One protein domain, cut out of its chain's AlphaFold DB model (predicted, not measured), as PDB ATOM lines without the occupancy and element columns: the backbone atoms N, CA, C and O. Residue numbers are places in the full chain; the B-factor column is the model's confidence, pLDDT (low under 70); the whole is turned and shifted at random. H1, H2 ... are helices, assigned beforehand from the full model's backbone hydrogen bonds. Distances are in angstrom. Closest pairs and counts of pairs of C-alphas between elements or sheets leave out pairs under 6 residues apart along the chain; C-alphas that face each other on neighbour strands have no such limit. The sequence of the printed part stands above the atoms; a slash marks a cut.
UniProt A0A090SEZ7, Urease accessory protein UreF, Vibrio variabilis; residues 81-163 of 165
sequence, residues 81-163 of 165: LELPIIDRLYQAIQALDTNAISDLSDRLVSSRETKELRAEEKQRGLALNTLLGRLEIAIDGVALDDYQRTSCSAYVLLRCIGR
ATOM      1  N   LEU A  81     -68.332 450.158 -22.304       90.50
ATOM      2  CA  LEU A  81     -69.703 449.669 -22.356       90.50
ATOM      3  C   LEU A  81     -70.649 450.562 -21.555       90.50
ATOM      4  O   LEU A  81     -71.576 451.131 -22.130       90.50
ATOM      5  N   GLU A  82     -70.431 450.694 -20.246       88.44
ATOM      6  CA  GLU A  82     -71.410 451.339 -19.363       88.44
ATOM      7  C   GLU A  82     -71.489 452.846 -19.607       88.44
ATOM      8  O   GLU A  82     -72.580 453.348 -19.859       88.44
ATOM      9  N   LEU A  83     -70.360 453.563 -19.619       90.00
ATOM     10  CA  LEU A  83     -70.349 455.012 -19.848       90.00
ATOM     11  C   LEU A  83     -70.918 455.407 -21.225       90.00
ATOM     12  O   LEU A  83     -71.769 456.297 -21.263       90.00
ATOM     13  N   PRO A  84     -70.552 454.757 -22.350       91.44
ATOM     14  CA  PRO A  84     -71.147 455.081 -23.646       91.44
ATOM     15  C   PRO A  84     -72.645 454.761 -23.731       91.44
ATOM     16  O   PRO A  84     -73.390 455.488 -24.388       91.44
ATOM     17  N   ILE A  85     -73.107 453.680 -23.091       89.56
ATOM     18  CA  ILE A  85     -74.541 453.362 -23.027       89.56
ATOM     19  C   ILE A  85     -75.278 454.396 -22.172       89.56
ATOM     20  O   ILE A  85     -76.342 454.850 -22.580       89.56
ATOM     21  N   ILE A  86     -74.704 454.799 -21.036       86.38
ATOM     22  CA  ILE A  86     -75.231 455.850 -20.158       86.38
ATOM     23  C   ILE A  86     -75.388 457.164 -20.938       86.38
ATOM     24  O   ILE A  86     -76.479 457.725 -20.965       86.38
ATOM     25  N   ASP A  87     -74.357 457.628 -21.642       88.31
ATOM     26  CA  ASP A  87     -74.436 458.858 -22.446       88.31
ATOM     27  C   ASP A  87     -75.557 458.799 -23.505       88.31
ATOM     28  O   ASP A  87     -76.385 459.704 -23.619       88.31
ATOM     29  N   ARG A  88     -75.667 457.681 -24.231       89.12
ATOM     30  CA  ARG A  88     -76.725 457.502 -25.241       89.12
ATOM     31  C   ARG A  88     -78.120 457.396 -24.635       89.12
ATOM     32  O   ARG A  88     -79.069 457.925 -25.207       89.12
ATOM     33  N   LEU A  89     -78.257 456.723 -23.492       83.62
ATOM     34  CA  LEU A  89     -79.521 456.647 -22.761       83.62
ATOM     35  C   LEU A  89     -79.953 458.034 -22.296       83.62
ATOM     36  O   LEU A  89     -81.129 458.364 -22.411       83.62
ATOM     37  N   TYR A  90     -79.013 458.857 -21.827       82.19
ATOM     38  CA  TYR A  90     -79.292 460.236 -21.444       82.19
ATOM     39  C   TYR A  90     -79.851 461.031 -22.628       82.19
ATOM     40  O   TYR A  90     -80.920 461.627 -22.520       82.19
ATOM     41  N   GLN A  91     -79.199 460.964 -23.789       85.81
ATOM     42  CA  GLN A  91     -79.676 461.630 -25.007       85.81
ATOM     43  C   GLN A  91     -81.060 461.120 -25.448       85.81
ATOM     44  O   GLN A  91     -81.935 461.920 -25.778       85.81
ATOM     45  N   ALA A  92     -81.289 459.804 -25.404       83.44
ATOM     46  CA  ALA A  92     -82.572 459.200 -25.760       83.44
ATOM     47  C   ALA A  92     -83.705 459.616 -24.803       83.44
ATOM     48  O   ALA A  92     -84.822 459.867 -25.249       83.44
ATOM     49  N   ILE A  93     -83.413 459.756 -23.503       78.12
ATOM     50  CA  ILE A  93     -84.352 460.294 -22.507       78.12
ATOM     51  C   ILE A  93     -84.720 461.741 -22.839       78.12
ATOM     52  O   ILE A  93     -85.906 462.067 -22.868       78.12
ATOM     53  N   GLN A  94     -83.733 462.593 -23.138       80.19
ATOM     54  CA  GLN A  94     -83.978 463.998 -23.490       80.19
ATOM     55  C   GLN A  94     -84.834 464.135 -24.758       80.19
ATOM     56  O   GLN A  94     -85.644 465.053 -24.863       80.19
ATOM     57  N   ALA A  95     -84.683 463.205 -25.705       83.62
ATOM     58  CA  ALA A  95     -85.468 463.146 -26.934       83.62
ATOM     59  C   ALA A  95     -86.819 462.412 -26.791       83.62
ATOM     60  O   ALA A  95     -87.575 462.362 -27.760       83.62
ATOM     61  N   LEU A  96     -87.126 461.835 -25.619       78.12
ATOM     62  CA  LEU A  96     -88.273 460.941 -25.389       78.12
ATOM     63  C   LEU A  96     -88.328 459.749 -26.374       78.12
ATOM     64  O   LEU A  96     -89.401 459.228 -26.687       78.12
ATOM     65  N   ASP A  97     -87.170 459.289 -26.856       83.00
ATOM     66  CA  ASP A  97     -87.061 458.184 -27.810       83.00
ATOM     67  C   ASP A  97     -87.122 456.830 -27.090       83.00
ATOM     68  O   ASP A  97     -86.116 456.216 -26.721       83.00
ATOM     69  N   THR A  98     -88.350 456.353 -26.887       79.62
ATOM     70  CA  THR A  98     -88.614 455.078 -26.203       79.62
ATOM     71  C   THR A  98     -88.052 453.849 -26.924       79.62
ATOM     72  O   THR A  98     -87.778 452.845 -26.264       79.62
ATOM     73  N   ASN A  99     -87.844 453.913 -28.243       83.81
ATOM     74  CA  ASN A  99     -87.262 452.805 -29.000       83.81
ATOM     75  C   ASN A  99     -85.756 452.741 -28.754       83.81
ATOM     76  O   ASN A  99     -85.248 451.687 -28.374       83.81
ATOM     77  N   ALA A 100     -85.061 453.880 -28.851       86.06
ATOM     78  CA  ALA A 100     -83.639 453.955 -28.528       86.06
ATOM     79  C   ALA A 100     -83.360 453.536 -27.075       86.06
ATOM     80  O   ALA A 100     -82.399 452.812 -26.815       86.06
ATOM     81  N   ILE A 101     -84.222 453.930 -26.130       81.94
ATOM     82  CA  ILE A 101     -84.142 453.490 -24.727       81.94
ATOM     83  C   ILE A 101     -84.225 451.961 -24.612       81.94
ATOM     84  O   ILE A 101     -83.425 451.357 -23.889       81.94
ATOM     85  N   SER A 102     -85.177 451.335 -25.312       81.94
ATOM     86  CA  SER A 102     -85.354 449.878 -25.303       81.94
ATOM     87  C   SER A 102     -84.131 449.172 -25.887       81.94
ATOM     88  O   SER A 102     -83.545 448.315 -25.229       81.94
ATOM     89  N   ASP A 103     -83.680 449.599 -27.067       86.88
ATOM     90  CA  ASP A 103     -82.548 448.995 -27.772       86.88
ATOM     91  C   ASP A 103     -81.248 449.088 -26.963       86.88
ATOM     92  O   ASP A 103     -80.467 448.136 -26.892       86.88
ATOM     93  N   LEU A 104     -80.997 450.236 -26.327       87.44
ATOM     94  CA  LEU A 104     -79.826 450.441 -25.472       87.44
ATOM     95  C   LEU A 104     -79.893 449.588 -24.200       87.44
ATOM     96  O   LEU A 104     -78.877 449.024 -23.788       87.44
ATOM     97  N   SER A 105     -81.082 449.451 -23.608       85.25
ATOM     98  CA  SER A 105     -81.299 448.597 -22.435       85.25
ATOM     99  C   SER A 105     -81.069 447.122 -22.768       85.25
ATOM    100  O   SER A 105     -80.362 446.425 -22.037       85.25
ATOM    101  N   ASP A 106     -81.581 446.655 -23.907       85.88
ATOM    102  CA  ASP A 106     -81.377 445.288 -24.388       85.88
ATOM    103  C   ASP A 106     -79.915 445.025 -24.761       85.88
ATOM    104  O   ASP A 106     -79.378 443.948 -24.480       85.88
ATOM    105  N   ARG A 107     -79.217 446.017 -25.323       88.94
ATOM    106  CA  ARG A 107     -77.767 445.951 -25.557       88.94
ATOM    107  C   ARG A 107     -76.980 445.792 -24.259       88.94
ATOM    108  O   ARG A 107     -76.098 444.938 -24.201       88.94
ATOM    109  N   LEU A 108     -77.310 446.543 -23.206       87.19
ATOM    110  CA  LEU A 108     -76.630 446.369 -21.923       87.19
ATOM    111  C   LEU A 108     -76.927 444.996 -21.317       87.19
ATOM    112  O   LEU A 108     -76.006 444.296 -20.904       87.19
ATOM    113  N   VAL A 109     -78.186 444.562 -21.295       87.19
ATOM    114  CA  VAL A 109     -78.527 443.245 -20.740       87.19
ATOM    115  C   VAL A 109     -77.867 442.129 -21.550       87.19
ATOM    116  O   VAL A 109     -77.287 441.214 -20.976       87.19
ATOM    117  N   SER A 110     -77.902 442.181 -22.881       89.12
ATOM    118  CA  SER A 110     -77.277 441.153 -23.724       89.12
ATOM    119  C   SER A 110     -75.761 441.065 -23.538       89.12
ATOM    120  O   SER A 110     -75.235 439.951 -23.594       89.12
ATOM    121  N   SER A 111     -75.097 442.184 -23.218       89.25
ATOM    122  CA  SER A 111     -73.664 442.224 -22.890       89.25
ATOM    123  C   SER A 111     -73.291 441.466 -21.609       89.25
ATOM    124  O   SER A 111     -72.140 441.073 -21.445       89.25
ATOM    125  N   ARG A 112     -74.248 441.214 -20.703       88.44
ATOM    126  CA  ARG A 112     -74.010 440.386 -19.514       88.44
ATOM    127  C   ARG A 112     -73.933 438.928 -19.934       88.44
ATOM    128  O   ARG A 112     -74.922 438.362 -20.373       88.44
ATOM    129  N   GLU A 113     -72.767 438.316 -19.809       85.75
ATOM    130  CA  GLU A 113     -72.454 437.024 -20.430       85.75
ATOM    131  C   GLU A 113     -73.377 435.886 -19.969       85.75
ATOM    132  O   GLU A 113     -73.941 435.149 -20.789       85.75
ATOM    133  N   THR A 114     -73.605 435.773 -18.659       89.75
ATOM    134  CA  THR A 114     -74.363 434.669 -18.057       89.75
ATOM    135  C   THR A 114     -75.837 435.023 -17.846       89.75
ATOM    136  O   THR A 114     -76.244 436.185 -17.826       89.75
ATOM    137  N   LYS A 115     -76.690 434.001 -17.704       89.06
ATOM    138  CA  LYS A 115     -78.110 434.199 -17.366       89.06
ATOM    139  C   LYS A 115     -78.280 434.852 -15.989       89.06
ATOM    140  O   LYS A 115     -79.187 435.658 -15.817       89.06
ATOM    141  N   GLU A 116     -77.409 434.509 -15.045       89.06
ATOM    142  CA  GLU A 116     -77.389 435.063 -13.690       89.06
ATOM    143  C   GLU A 116     -77.066 436.558 -13.705       89.06
ATOM    144  O   GLU A 116     -77.879 437.350 -13.239       89.06
ATOM    145  N   LEU A 117     -75.994 436.973 -14.387       87.75
ATOM    146  CA  LEU A 117     -75.627 438.390 -14.508       87.75
ATOM    147  C   LEU A 117     -76.711 439.218 -15.217       87.75
ATOM    148  O   LEU A 117     -76.964 440.367 -14.854       87.75
ATOM    149  N   ARG A 118     -77.400 438.634 -16.209       88.12
ATOM    150  CA  ARG A 118     -78.575 439.259 -16.842       88.12
ATOM    151  C   ARG A 118     -79.733 439.435 -15.864       88.12
ATOM    152  O   ARG A 118     -80.412 440.459 -15.913       88.12
ATOM    153  N   ALA A 119     -79.996 438.435 -15.025       87.19
ATOM    154  CA  ALA A 119     -81.057 438.499 -14.027       87.19
ATOM    155  C   ALA A 119     -80.736 439.537 -12.942       87.19
ATOM    156  O   ALA A 119     -81.606 440.334 -12.598       87.19
ATOM    157  N   GLU A 120     -79.487 439.589 -12.479       86.31
ATOM    158  CA  GLU A 120     -79.019 440.591 -11.522       86.31
ATOM    159  C   GLU A 120     -79.141 442.018 -12.059       86.31
ATOM    160  O   GLU A 120     -79.642 442.885 -11.348       86.31
ATOM    161  N   GLU A 121     -78.734 442.276 -13.308       85.88
ATOM    162  CA  GLU A 121     -78.866 443.606 -13.924       85.88
ATOM    163  C   GLU A 121     -80.329 444.073 -13.930       85.88
ATOM    164  O   GLU A 121     -80.633 445.192 -13.508       85.88
ATOM    165  N   LYS A 122     -81.250 443.178 -14.313       83.75
ATOM    166  CA  LYS A 122     -82.694 443.450 -14.305       83.75
ATOM    167  C   LYS A 122     -83.234 443.695 -12.905       83.75
ATOM    168  O   LYS A 122     -83.985 444.646 -12.688       83.75
ATOM    169  N   GLN A 123     -82.844 442.859 -11.945       83.94
ATOM    170  CA  GLN A 123     -83.268 442.997 -10.557       83.94
ATOM    171  C   GLN A 123     -82.772 444.316  -9.950       83.94
ATOM    172  O   GLN A 123     -83.532 444.991  -9.257       83.94
ATOM    173  N   ARG A 124     -81.534 444.715 -10.254       84.94
ATOM    174  CA  ARG A 124     -80.931 445.975  -9.803       84.94
ATOM    175  C   ARG A 124     -81.661 447.184 -10.400       84.94
ATOM    176  O   ARG A 124     -81.973 448.126  -9.674       84.94
ATOM    177  N   GLY A 125     -82.023 447.125 -11.685       80.00
ATOM    178  CA  GLY A 125     -82.875 448.128 -12.337       80.00
ATOM    179  C   GLY A 125     -84.251 448.272 -11.678       80.00
ATOM    180  O   GLY A 125     -84.672 449.383 -11.353       80.00
ATOM    181  N   LEU A 126     -84.917 447.149 -11.392       79.31
ATOM    182  CA  LEU A 126     -86.214 447.128 -10.709       79.31
ATOM    183  C   LEU A 126     -86.136 447.683  -9.279       79.31
ATOM    184  O   LEU A 126     -87.012 448.445  -8.854       79.31
ATOM    185  N   ALA A 127     -85.097 447.308  -8.531       82.19
ATOM    186  CA  ALA A 127     -84.892 447.772  -7.165       82.19
ATOM    187  C   ALA A 127     -84.646 449.286  -7.126       82.19
ATOM    188  O   ALA A 127     -85.266 449.986  -6.323       82.19
ATOM    189  N   LEU A 128     -83.822 449.804  -8.045       79.50
ATOM    190  CA  LEU A 128     -83.601 451.241  -8.181       79.50
ATOM    191  C   LEU A 128     -84.901 451.972  -8.538       79.50
ATOM    192  O   LEU A 128     -85.229 452.963  -7.896       79.50
ATOM    193  N   ASN A 129     -85.696 451.450  -9.476       76.81
ATOM    194  CA  ASN A 129     -86.975 452.061  -9.847       76.81
ATOM    195  C   ASN A 129     -87.952 452.124  -8.661       76.81
ATOM    196  O   ASN A 129     -88.563 453.157  -8.386       76.81
ATOM    197  N   THR A 130     -88.046 451.028  -7.905       78.50
ATOM    198  CA  THR A 130     -88.874 450.955  -6.692       78.50
ATOM    199  C   THR A 130     -88.432 451.992  -5.661       78.50
ATOM    200  O   THR A 130     -89.264 452.637  -5.021       78.50
ATOM    201  N   LEU A 131     -87.119 452.165  -5.494       79.50
ATOM    202  CA  LEU A 131     -86.564 453.134  -4.562       79.50
ATOM    203  C   LEU A 131     -86.877 454.573  -4.976       79.50
ATOM    204  O   LEU A 131     -87.289 455.357  -4.127       79.50
ATOM    205  N   LEU A 132     -86.729 454.920  -6.252       76.12
ATOM    206  CA  LEU A 132     -87.025 456.269  -6.737       76.12
ATOM    207  C   LEU A 132     -88.481 456.672  -6.504       76.12
ATOM    208  O   LEU A 132     -88.733 457.794  -6.069       76.12
ATOM    209  N   GLY A 133     -89.419 455.740  -6.709       73.56
ATOM    210  CA  GLY A 133     -90.827 455.956  -6.375       73.56
ATOM    211  C   GLY A 133     -91.038 456.256  -4.886       73.56
ATOM    212  O   GLY A 133     -91.792 457.160  -4.546       73.56
ATOM    213  N   ARG A 134     -90.318 455.565  -3.989       78.75
ATOM    214  CA  ARG A 134     -90.357 455.835  -2.536       78.75
ATOM    215  C   ARG A 134     -89.709 457.160  -2.141       78.75
ATOM    216  O   ARG A 134     -90.056 457.711  -1.105       78.75
ATOM    217  N   LEU A 135     -88.746 457.637  -2.924       75.94
ATOM    218  CA  LEU A 135     -88.075 458.918  -2.700       75.94
ATOM    219  C   LEU A 135     -88.845 460.108  -3.283       75.94
ATOM    220  O   LEU A 135     -88.357 461.234  -3.173       75.94
ATOM    221  N   GLU A 136     -90.014 459.858  -3.886       73.00
ATOM    222  CA  GLU A 136     -90.855 460.854  -4.561       73.00
ATOM    223  C   GLU A 136     -90.088 461.632  -5.643       73.00
ATOM    224  O   GLU A 136     -90.379 462.789  -5.946       73.00
ATOM    225  N   ILE A 137     -89.078 460.997  -6.246       68.06
ATOM    226  CA  ILE A 137     -88.332 461.591  -7.350       68.06
ATOM    227  C   ILE A 137     -89.197 461.424  -8.598       68.06
ATOM    228  O   ILE A 137     -89.266 460.342  -9.180       68.06
ATOM    229  N   ALA A 138     -89.901 462.496  -8.969       57.34
ATOM    230  CA  ALA A 138     -90.788 462.512 -10.122       57.34
ATOM    231  C   ALA A 138     -89.998 462.220 -11.396       57.34
ATOM    232  O   ALA A 138     -89.082 462.961 -11.771       57.34
ATOM    233  N   ILE A 139     -90.386 461.143 -12.069       58.38
ATOM    234  CA  ILE A 139     -89.798 460.761 -13.333       58.38
ATOM    235  C   ILE A 139     -90.813 461.048 -14.452       58.38
ATOM    236  O   ILE A 139     -91.788 460.315 -14.609       58.38
ATOM    237  N   ASP A 140     -90.603 462.117 -15.230       49.81
ATOM    238  CA  ASP A 140     -91.530 462.576 -16.286       49.81
ATOM    239  C   ASP A 140     -91.227 461.909 -17.638       49.81
ATOM    240  O   ASP A 140     -90.082 461.542 -17.911       49.81
ATOM    241  N   GLY A 141     -92.248 461.672 -18.468       50.94
ATOM    242  CA  GLY A 141     -92.072 461.327 -19.891       50.94
ATOM    243  C   GLY A 141     -92.286 459.870 -20.331       50.94
ATOM    244  O   GLY A 141     -92.443 459.651 -21.525       50.94
ATOM    245  N   VAL A 142     -92.360 458.881 -19.434       49.19
ATOM    246  CA  VAL A 142     -92.725 457.485 -19.763       49.19
ATOM    247  C   VAL A 142     -93.405 456.854 -18.545       49.19
ATOM    248  O   VAL A 142     -92.853 456.897 -17.439       49.19
ATOM    249  N   ALA A 143     -94.602 456.303 -18.739       46.91
ATOM    250  CA  ALA A 143     -95.346 455.591 -17.705       46.91
ATOM    251  C   ALA A 143     -94.598 454.289 -17.327       46.91
ATOM    252  O   ALA A 143     -94.087 453.577 -18.193       46.91
ATOM    253  N   LEU A 144     -94.434 454.042 -16.023       48.34
ATOM    254  CA  LEU A 144     -93.547 453.017 -15.434       48.34
ATOM    255  C   LEU A 144     -94.095 451.577 -15.530       48.34
ATOM    256  O   LEU A 144     -93.496 450.637 -15.013       48.34
ATOM    257  N   ASP A 145     -95.249 451.424 -16.160       47.19
ATOM    258  CA  ASP A 145     -96.084 450.232 -16.236       47.19
ATOM    259  C   ASP A 145     -95.529 449.201 -17.234       47.19
ATOM    260  O   ASP A 145     -95.829 448.009 -17.133       47.19
ATOM    261  N   ASP A 146     -94.638 449.621 -18.142       48.16
ATOM    262  CA  ASP A 146     -93.903 448.720 -19.031       48.16
ATOM    263  C   ASP A 146     -92.719 448.072 -18.293       48.16
ATOM    264  O   ASP A 146     -91.552 448.469 -18.398       48.16
ATOM    265  N   TYR A 147     -93.036 447.001 -17.566       43.78
ATOM    266  CA  TYR A 147     -92.101 446.101 -16.881       43.78
ATOM    267  C   TYR A 147     -90.920 445.640 -17.763       43.78
ATOM    268  O   TYR A 147     -89.846 445.336 -17.252       43.78
ATOM    269  N   GLN A 148     -91.089 445.612 -19.090       47.69
ATOM    270  CA  GLN A 148     -90.047 445.176 -20.027       47.69
ATOM    271  C   GLN A 148     -89.015 446.265 -20.359       47.69
ATOM    272  O   GLN A 148     -87.849 445.945 -20.589       47.69
ATOM    273  N   ARG A 149     -89.397 447.548 -20.308       49.97
ATOM    274  CA  ARG A 149     -88.522 448.680 -20.669       49.97
ATOM    275  C   ARG A 149     -87.601 449.111 -19.525       49.97
ATOM    276  O   ARG A 149     -86.514 449.629 -19.758       49.97
ATOM    277  N   THR A 150     -87.991 448.832 -18.283       52.75
ATOM    278  CA  THR A 150     -87.291 449.261 -17.055       52.75
ATOM    279  C   THR A 150     -86.307 448.195 -16.557       52.75
ATOM    280  O   THR A 150     -86.274 447.836 -15.384       52.75
ATOM    281  N   SER A 151     -85.525 447.631 -17.477       53.19
ATOM    282  CA  SER A 151     -84.645 446.488 -17.195       53.19
ATOM    283  C   SER A 151     -83.229 446.889 -16.765       53.19
ATOM    284  O   SER A 151     -82.449 446.029 -16.376       53.19
ATOM    285  N   CYS A 152     -82.863 448.169 -16.861       60.66
ATOM    286  CA  CYS A 152     -81.487 448.615 -16.682       60.66
ATOM    287  C   CYS A 152     -81.377 449.713 -15.618       60.66
ATOM    288  O   CYS A 152     -82.042 450.749 -15.694       60.66
ATOM    289  N   SER A 153     -80.489 449.495 -14.645       60.00
ATOM    290  CA  SER A 153     -80.185 450.443 -13.568       60.00
ATOM    291  C   SER A 153     -79.695 451.808 -14.084       60.00
ATOM    292  O   SER A 153     -80.067 452.844 -13.535       60.00
ATOM    293  N   ALA A 154     -78.956 451.832 -15.197       56.88
ATOM    294  CA  ALA A 154     -78.448 453.055 -15.818       56.88
ATOM    295  C   ALA A 154     -79.555 453.978 -16.360       56.88
ATOM    296  O   ALA A 154     -79.505 455.187 -16.143       56.88
ATOM    297  N   TYR A 155     -80.577 453.419 -17.022       59.94
ATOM    298  CA  TYR A 155     -81.721 454.191 -17.530       59.94
ATOM    299  C   TYR A 155     -82.457 454.906 -16.391       59.94
ATOM    300  O   TYR A 155     -82.744 456.103 -16.452       59.94
ATOM    301  N   VAL A 156     -82.710 454.157 -15.322       58.12
ATOM    302  CA  VAL A 156     -83.434 454.621 -14.142       58.12
ATOM    303  C   VAL A 156     -82.641 455.710 -13.402       58.12
ATOM    304  O   VAL A 156     -83.216 456.719 -12.997       58.12
ATOM    305  N   LEU A 157     -81.316 455.561 -13.294       61.50
ATOM    306  CA  LEU A 157     -80.427 456.540 -12.661       61.50
ATOM    307  C   LEU A 157     -80.347 457.865 -13.442       61.50
ATOM    308  O   LEU A 157     -80.420 458.944 -12.852       61.50
ATOM    309  N   LEU A 158     -80.226 457.806 -14.769       57.78
ATOM    310  CA  LEU A 158     -80.084 458.998 -15.612       57.78
ATOM    311  C   LEU A 158     -81.338 459.858 -15.661       57.78
ATOM    312  O   LEU A 158     -81.239 461.083 -15.687       57.78
ATOM    313  N   ARG A 159     -82.516 459.233 -15.620       61.62
ATOM    314  CA  ARG A 159     -83.788 459.960 -15.572       61.62
ATOM    315  C   ARG A 159     -83.923 460.785 -14.282       61.62
ATOM    316  O   ARG A 159     -84.604 461.805 -14.282       61.62
ATOM    317  N   CYS A 160     -83.231 460.388 -13.210       57.22
ATOM    318  CA  CYS A 160     -83.102 461.191 -11.994       57.22
ATOM    319  C   CYS A 160     -82.046 462.281 -12.118       57.22
ATOM    320  O   CYS A 160     -82.326 463.424 -11.775       57.22
ATOM    321  N   ILE A 161     -80.850 461.952 -12.612       61.06
ATOM    322  CA  ILE A 161     -79.736 462.907 -12.683       61.06
ATOM    323  C   ILE A 161     -80.009 464.034 -13.688       61.06
ATOM    324  O   ILE A 161     -79.651 465.172 -13.409       61.06
ATOM    325  N   GLY A 162     -80.720 463.773 -14.789       55.88
ATOM    326  CA  GLY A 162     -81.074 464.792 -15.787       55.88
ATOM    327  C   GLY A 162     -81.987 465.922 -15.293       55.88
ATOM    328  O   GLY A 162     -82.204 466.876 -16.028       55.88
ATOM    329  N   ARG A 163     -82.517 465.824 -14.066       54.41
ATOM    330  CA  ARG A 163     -83.225 466.909 -13.362       54.41
ATOM    331  C   ARG A 163     -82.417 467.539 -12.226       54.41
ATOM    332  O   ARG A 163     -82.842 468.552 -11.678       54.41
TER     333      ARG A 163
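What this domain is: This is residues 81 to 163 of the 165 residues of the protein "Urease accessory protein UreF" of Vibrio variabilis (UniProt A0A090SEZ7). H1 and H2 lie side by side as a helical hairpin, and the long helix H3 folds back from the end of H2 so that H2 and H3 open as a V. The short helix H4 fills the gap between H1 and H3, after residues 135 to 152 swing out as a long loop and return. The printed part has 83 residues with four named helices, H1 to H4 in order, and no named strand: all helix. It is compact, with a radius of gyration of the C-alphas of 11.9 A and spans of 33 by 25 by 21 A.

How they stand to each other: Start at H1, residues 81 to 94, which touches H2, residues 98 to 111, at a shallow tilt of 12 degrees, opposite ways; the closest C-alphas, of Leu 89 and Ile 101, are 5.9 A apart. H2, with residues 109 to 110 alone, touches residues 118 to 122 of H3, residues 115 to 134, in a second hairpin at a steep tilt of 44 degrees; the closest C-alphas are Val 109 and Arg 118, 5.6 A. H4, residues 153 to 161, touches residues 121 to 129 of H3 at a shallow tilt of 27 degrees, the same way, closest at C-alphas 125 and 153, 3.8 A. H4 also touches H1 at a steep tilt of 49 degrees, closest at C-alphas 90 and 158, 6.0 A. H1 and H3 are apart. Every O i to N i+4 pair is within hydrogen-bond range in H1, H2 and H3, and 4 of 5 in H4.

Where its parts are: Find C-alpha 81 at (-69.703, 449.669, -22.356); H1 runs 20.3 A from there, and H2 20.0 A. H3 begins at C-alpha 115, (-78.110, 434.199, -17.366), and runs 28.9 A. H4, 12.5 A, ends at C-alpha 161, (-79.736, 462.907, -12.683).

The domain as a whole: The C-alphas farthest apart, of Glu 113 and Glu 136, are 34.0 A apart. The printed part has no cut; the link from H3 to H4 is long, the others tight. Residues 137 to 163 have pLDDT under 70.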